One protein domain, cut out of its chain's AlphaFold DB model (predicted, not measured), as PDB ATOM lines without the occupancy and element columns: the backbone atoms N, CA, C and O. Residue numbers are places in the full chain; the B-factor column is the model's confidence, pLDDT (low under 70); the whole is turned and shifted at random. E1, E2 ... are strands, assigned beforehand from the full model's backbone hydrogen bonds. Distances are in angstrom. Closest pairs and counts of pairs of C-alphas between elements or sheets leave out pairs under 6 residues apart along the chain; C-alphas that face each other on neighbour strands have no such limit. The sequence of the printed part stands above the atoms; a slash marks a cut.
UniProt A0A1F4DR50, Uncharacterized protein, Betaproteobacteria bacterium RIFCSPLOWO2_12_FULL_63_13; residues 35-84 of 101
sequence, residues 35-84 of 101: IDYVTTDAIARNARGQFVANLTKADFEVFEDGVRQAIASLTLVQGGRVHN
ATOM      1  N   ILE A  35       8.882  14.308 111.557       81.94
ATOM      2  CA  ILE A  35       8.876  14.183 110.096       81.94
ATOM      3  C   ILE A  35       7.419  14.100 109.659       81.94
ATOM      4  O   ILE A  35       6.699  13.211 110.122       81.94
ATOM      5  N   ASP A  36       7.023  14.980 108.747       86.12
ATOM      6  CA  ASP A  36       5.720  14.930 108.095       86.12
ATOM      7  C   ASP A  36       5.807  14.062 106.833       86.12
ATOM      8  O   ASP A  36       6.709  14.215 106.010       86.12
ATOM      9  N   TYR A  37       4.878  13.114 106.694       89.44
ATOM     10  CA  TYR A  37       4.764  12.249 105.519       89.44
ATOM     11  C   TYR A  37       3.479  12.572 104.767       89.44
ATOM     12  O   TYR A  37       2.392  12.545 105.343       89.44
ATOM     13  N   VAL A  38       3.600  12.789 103.459       90.56
ATOM     14  CA  VAL A  38       2.462  12.950 102.551       90.56
ATOM     15  C   VAL A  38       2.357  11.712 101.668       90.56
ATOM     16  O   VAL A  38       3.358  11.207 101.163       90.56
ATOM     17  N   THR A  39       1.137  11.203 101.500       91.88
ATOM     18  CA  THR A  39       0.837  10.097 100.580       91.88
ATOM     19  C   THR A  39       0.002  10.627  99.424       91.88
ATOM     20  O   THR A  39      -0.941  11.388  99.634       91.88
ATOM     21  N   THR A  40       0.345  10.231  98.200       91.56
ATOM     22  CA  THR A  40      -0.351  10.657  96.983       91.56
ATOM     23  C   THR A  40      -0.555   9.466  96.062       91.56
ATOM     24  O   THR A  40       0.393   8.738  95.772       91.56
ATOM     25  N   ASP A  41      -1.785   9.298  95.579       93.44
ATOM     26  CA  ASP A  41      -2.128   8.278  94.593       93.44
ATOM     27  C   ASP A  41      -1.921   8.809  93.172       93.44
ATOM     28  O   ASP A  41      -2.335   9.921  92.835       93.44
ATOM     29  N   ALA A  42      -1.317   7.990  92.311       93.25
ATOM     30  CA  ALA A  42      -1.123   8.298  90.899       93.25
ATOM     31  C   ALA A  42      -1.549   7.113  90.022       93.25
ATOM     32  O   ALA A  42      -1.204   5.963  90.295       93.25
ATOM     33  N   ILE A  43      -2.276   7.394  88.934       94.62
ATOM     34  CA  ILE A  43      -2.689   6.388  87.946       94.62
ATOM     35  C   ILE A  43      -1.959   6.663  86.634       94.62
ATOM     36  O   ILE A  43      -2.380   7.503  85.838       94.62
ATOM     37  N   ALA A  44      -0.876   5.929  86.391       94.75
ATOM     38  CA  ALA A  44      -0.117   6.044  85.153       94.75
ATOM     39  C   ALA A  44      -0.831   5.349  83.986       94.75
ATOM     40  O   ALA A  44      -1.256   4.191  84.087       94.75
ATOM     41  N   ARG A  45      -0.940   6.051  82.854       96.25
ATOM     42  CA  ARG A  45      -1.515   5.532  81.609       96.25
ATOM     43  C   ARG A  45      -0.601   5.826  80.428       96.25
ATOM     44  O   ARG A  45       0.030   6.876  80.380       96.25
ATOM     45  N   ASN A  46      -0.548   4.910  79.466       96.12
ATOM     46  CA  ASN A  46       0.165   5.131  78.209       96.12
ATOM     47  C   ASN A  46      -0.656   6.006  77.237       96.12
ATOM     48  O   ASN A  46      -1.806   6.352  77.506       96.12
ATOM     49  N   ALA A  47      -0.095   6.304  76.061       97.56
ATOM     50  CA  ALA A  47      -0.753   7.116  75.028       97.56
ATOM     51  C   ALA A  47      -2.092   6.543  74.514       97.56
ATOM     52  O   ALA A  47      -2.885   7.260  73.915       97.56
ATOM     53  N   ARG A  48      -2.361   5.253  74.749       97.44
ATOM     54  CA  ARG A  48      -3.621   4.578  74.399       97.44
ATOM     55  C   ARG A  48      -4.609   4.542  75.573       97.44
ATOM     56  O   ARG A  48      -5.624   3.859  75.493       97.44
ATOM     57  N   GLY A  49      -4.297   5.213  76.685       96.88
ATOM     58  CA  GLY A  49      -5.108   5.242  77.903       96.88
ATOM     59  C   GLY A  49      -5.019   3.978  78.766       96.88
ATOM     60  O   GLY A  49      -5.760   3.858  79.746       96.88
ATOM     61  N   GLN A  50      -4.133   3.033  78.445       96.56
ATOM     62  CA  GLN A  50      -4.005   1.768  79.175       96.56
ATOM     63  C   GLN A  50      -3.159   1.956  80.435       96.56
ATOM     64  O   GLN A  50      -2.153   2.661  80.396       96.56
ATOM     65  N   PHE A  51      -3.552   1.304  81.530       94.88
ATOM     66  CA  PHE A  51      -2.812   1.332  82.791       94.88
ATOM     67  C   PHE A  51      -1.410   0.725  82.641       94.88
ATOM     68  O   PHE A  51      -1.254  -0.327  82.020       94.88
ATOM     69  N   VAL A  52      -0.404   1.378  83.230       94.81
ATOM     70  CA  VAL A  52       0.993   0.924  83.220       94.81
ATOM     71  C   VAL A  52       1.357   0.401  84.610       94.81
ATOM     72  O   VAL A  52       1.527   1.173  85.547       94.81
ATOM     73  N   ALA A  53       1.459  -0.921  84.746       92.25
ATOM     74  CA  ALA A  53       1.613  -1.587  86.045       92.25
ATOM     75  C   ALA A  53       3.070  -1.840  86.464       92.25
ATOM     76  O   ALA A  53       3.327  -2.223  87.599       92.25
ATOM     77  N   ASN A  54       4.031  -1.679  85.556       90.88
ATOM     78  CA  ASN A  54       5.428  -2.071  85.759       90.88
ATOM     79  C   ASN A  54       6.355  -0.894  86.100       90.88
ATOM     80  O   ASN A  54       7.561  -1.004  85.891       90.88
ATOM     81  N   LEU A  55       5.804   0.215  86.603       92.81
ATOM     82  CA  LEU A  55       6.604   1.346  87.062       92.81
ATOM     83  C   LEU A  55       7.261   1.041  88.410       92.81
ATOM     84  O   LEU A  55       6.687   0.402  89.296       92.81
ATOM     85  N   THR A  56       8.472   1.543  88.558       91.62
ATOM     86  CA  THR A  56       9.302   1.452  89.751       91.62
ATOM     87  C   THR A  56       9.484   2.834  90.358       91.62
ATOM     88  O   THR A  56       9.188   3.851  89.742       91.62
ATOM     89  N   LYS A  57      10.041   2.903  91.569       91.94
ATOM     90  CA  LYS A  57      10.366   4.177  92.226       91.94
ATOM     91  C   LYS A  57      11.289   5.071  91.380       91.94
ATOM     92  O   LYS A  57      11.231   6.285  91.523       91.94
ATOM     93  N   ALA A  58      12.144   4.480  90.540       92.94
ATOM     94  CA  ALA A  58      13.078   5.219  89.692       92.94
ATOM     95  C   ALA A  58      12.380   5.971  88.547       92.94
ATOM     96  O   ALA A  58      12.950   6.914  88.013       92.94
ATOM     97  N   ASP A  59      11.147   5.587  88.216       94.88
ATOM     98  CA  ASP A  59      10.342   6.215  87.167       94.88
ATOM     99  C   ASP A  59       9.562   7.444  87.675       94.88
ATOM    100  O   ASP A  59       8.803   8.050  86.923       94.88
ATOM    101  N   PHE A  60       9.732   7.813  88.953       94.56
ATOM    102  CA  PHE A  60       9.062   8.948  89.579       94.56
ATOM    103  C   PHE A  60      10.058   9.941  90.171       94.56
ATOM    104  O   PHE A  60      11.034   9.583  90.839       94.56
ATOM    105  N   GLU A  61       9.725  11.216  90.020       95.62
ATOM    106  CA  GLU A  61      10.331  12.316  90.753       95.62
ATOM    107  C   GLU A  61       9.217  13.099  91.441       95.62
ATOM    108  O   GLU A  61       8.182  13.376  90.837       95.62
ATOM    109  N   VAL A  62       9.413  13.430  92.715       94.62
ATOM    110  CA  VAL A  62       8.484  14.267  93.477       94.62
ATOM    111  C   VAL A  62       9.199  15.568  93.781       94.62
ATOM    112  O   VAL A  62      10.350  15.550  94.217       94.62
ATOM    113  N   PHE A  63       8.515  16.680  93.540       95.62
ATOM    114  CA  PHE A  63       9.004  18.014  93.844       95.62
ATOM    115  C   PHE A  63       8.000  18.735  94.731       95.62
ATOM    116  O   PHE A  63       6.793  18.605  94.537       95.62
ATOM    117  N   GLU A  64       8.516  19.516  95.665       92.44
ATOM    118  CA  GLU A  64       7.753  20.445  96.495       92.44
ATOM    119  C   GLU A  64       8.382  21.818  96.314       92.44
ATOM    120  O   GLU A  64       9.584  21.974  96.532       92.44
ATOM    121  N   ASP A  65       7.604  22.770  95.801       95.69
ATOM    122  CA  ASP A  65       8.074  24.124  95.482       95.69
ATOM    123  C   ASP A  65       9.372  24.148  94.648       95.69
ATOM    124  O   ASP A  65      10.263  24.974  94.831       95.69
ATOM    125  N   GLY A  66       9.497  23.196  93.716       97.12
ATOM    126  CA  GLY A  66      10.669  23.039  92.849       97.12
ATOM    127  C   GLY A  66      11.853  22.295  93.480       97.12
ATOM    128  O   GLY A  66      12.838  22.031  92.791       97.12
ATOM    129  N   VAL A  67      11.769  21.894  94.750       96.56
ATOM    130  CA  VAL A  67      12.801  21.115  95.448       96.56
ATOM    131  C   VAL A  67      12.495  19.624  95.352       96.56
ATOM    132  O   VAL A  67      11.398  19.184  95.690       96.56
ATOM    133  N   ARG A  68      13.472  18.825  94.908       96.25
ATOM    134  CA  ARG A  68      13.322  17.368  94.774       96.25
ATOM    135  C   ARG A  68      13.191  16.706  96.147       96.25
ATOM    136  O   ARG A  68      14.088  16.825  96.979       96.25
ATOM    137  N   GLN A  69      12.128  15.933  96.328       94.00
ATOM    138  CA  GLN A  69      11.837  15.189  97.548       94.00
ATOM    139  C   GLN A  69      12.212  13.711  97.421       94.00
ATOM    140  O   GLN A  69      12.160  13.098  96.346       94.00
ATOM    141  N   ALA A  70      12.594  13.113  98.547       92.19
ATOM    142  CA  ALA A  70      12.868  11.687  98.616       92.19
ATOM    143  C   ALA A  70      11.558  10.903  98.755       92.19
ATOM    144  O   ALA A  70      10.842  11.025  99.742       92.19
ATOM    145  N   ILE A  71      11.270  10.023  97.795       93.38
ATOM    146  CA  ILE A  71      10.152   9.081  97.918       93.38
ATOM    147  C   ILE A  71      10.520   8.051  98.998       93.38
ATOM    148  O   ILE A  71      11.530   7.360  98.868       93.38
ATOM    149  N   ALA A  72       9.735   7.919 100.065       91.00
ATOM    150  CA  ALA A  72      10.028   6.960 101.137       91.00
ATOM    151  C   ALA A  72       9.596   5.530 100.774       91.00
ATOM    152  O   ALA A  72      10.351   4.573 100.960       91.00
ATOM    153  N   SER A  73       8.407   5.392 100.190       90.38
ATOM    154  CA  SER A  73       7.812   4.126  99.768       90.38
ATOM    155  C   SER A  73       7.025   4.309  98.470       90.38
ATOM    156  O   SER A  73       6.605   5.411  98.131       90.38
ATOM    157  N   LEU A  74       6.855   3.216  97.728       92.50
ATOM    158  CA  LEU A  74       5.984   3.142  96.558       92.50
ATOM    159  C   LEU A  74       5.264   1.797  96.610       92.50
ATOM    160  O   LEU A  74       5.902   0.761  96.809       92.50
ATOM    161  N   THR A  75       3.952   1.806  96.421       92.69
ATOM    162  CA  THR A  75       3.133   0.599  96.333       92.69
ATOM    163  C   THR A  75       2.283   0.645  95.073       92.69
ATOM    164  O   THR A  75       1.732   1.676  94.702       92.69
ATOM    165  N   LEU A  76       2.174  -0.496  94.398       92.62
ATOM    166  CA  LEU A  76       1.267  -0.682  93.277       92.62
ATOM    167  C   LEU A  76      -0.045  -1.259  93.803       92.62
ATOM    168  O   LEU A  76      -0.072  -2.379  94.319       92.62
ATOM    169  N   VAL A  77      -1.141  -0.528  93.622       91.31
ATOM    170  CA  VAL A  77      -2.489  -1.020  93.919       91.31
ATOM    171  C   VAL A  77      -3.186  -1.382  92.613       91.31
ATOM    172  O   VAL A  77      -3.470  -0.517  91.792       91.31
ATOM    173  N   GLN A  78      -3.476  -2.670  92.413       88.94
ATOM    174  CA  GLN A  78      -4.164  -3.161  91.216       88.94
ATOM    175  C   GLN A  78      -5.252  -4.163  91.600       88.94
ATOM    176  O   GLN A  78      -4.981  -5.157  92.273       88.94
ATOM    177  N   GLY A  79      -6.493  -3.909  91.170       88.44
ATOM    178  CA  GLY A  79      -7.629  -4.799  91.447       88.44
ATOM    179  C   GLY A  79      -7.838  -5.071  92.944       88.44
ATOM    180  O   GLY A  79      -8.107  -6.208  93.325       88.44
ATOM    181  N   GLY A  80      -7.619  -4.060  93.794       87.44
ATOM    182  CA  GLY A  80      -7.715  -4.165  95.257       87.44
ATOM    183  C   GLY A  80      -6.526  -4.845  95.949       87.44
ATOM    184  O   GLY A  80      -6.549  -5.013  97.164       87.44
ATOM    185  N   ARG A  81      -5.481  -5.240  95.211       86.44
ATOM    186  CA  ARG A  81      -4.276  -5.871  95.768       86.44
ATOM    187  C   ARG A  81      -3.107  -4.896  95.820       86.44
ATOM    188  O   ARG A  81      -2.810  -4.240  94.824       86.44
ATOM    189  N   VAL A  82      -2.420  -4.864  96.961       86.12
ATOM    190  CA  VAL A  82      -1.196  -4.084  97.177       86.12
ATOM    191  C   VAL A  82       0.023  -4.936  96.828       86.12
ATOM    192  O   VAL A  82       0.227  -6.006  97.400       86.12
ATOM    193  N   HIS A  83       0.853  -4.440  95.920       81.75
ATOM    194  CA  HIS A  83       2.140  -5.015  95.553       81.75
ATOM    195  C   HIS A  83       3.230  -4.020  95.944       81.75
ATOM    196  O   HIS A  83       3.118  -2.828  95.668       81.75
ATOM    197  N   ASN A  84       4.290  -4.493  96.595       73.88
ATOM    198  CA  ASN A  84       5.439  -3.658  96.924       73.88
ATOM    199  C   ASN A  84       6.581  -3.978  95.942       73.88
ATOM    200  O   ASN A  84       7.243  -5.002  96.128       73.88
TER     201      ASN A  84
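AT A GLANCE: This is residues 35 to 84 of the 101 residues of an uncharacterized protein of Betaproteobacteria bacterium RIFCSPLOWO2_12_FULL_63_13 (UniProt A0A1F4DR50). With little regular structure, this is a loose, open loop of chain with two small strand hairpins, E1 with E2 and E3 with E4, set at opposite corners. The long unnamed stretch 35 to 61 crosses from one end to the other, folds back near residues 46 to 49 and returns to E1. Of 50 printed residues, 12 are in four named strands, E1 to E4 in chain order, with no named helix: all strand, two antiparallel sheets. The whole is loose, radius of gyration of the C-alphas 12.5 A, spanning 33 by 25 by 15 A.

IN THESE COORDINATES: E1, residues 62 to 64, begins at C-alpha 62 (8.484, 14.267, 93.477) and is 6.9 A long. E2, residues 67 to 69, is 6.4 A; E3, residues 76 to 78, 6.3 A; E4, residues 81 to 83, 6.5 A, ending at C-alpha 83 (2.140, -5.015, 95.553).

HOW THE PARTS SIT: E1 and E2 form an antiparallel hairpin at 132 degrees, with N 67 and O 64 2.8 A apart. E3 and E4 form another at 153 degrees, with N 76 and O 83 2.8 A apart. E2 and E3 are apart.

THE WHOLE: The C-alphas of Ile 35 and Arg 48, the two farthest apart, are 39.0 A apart. The printed part has no cut, no link between named strands is long, and no printed residue is under 70 in pLDDT.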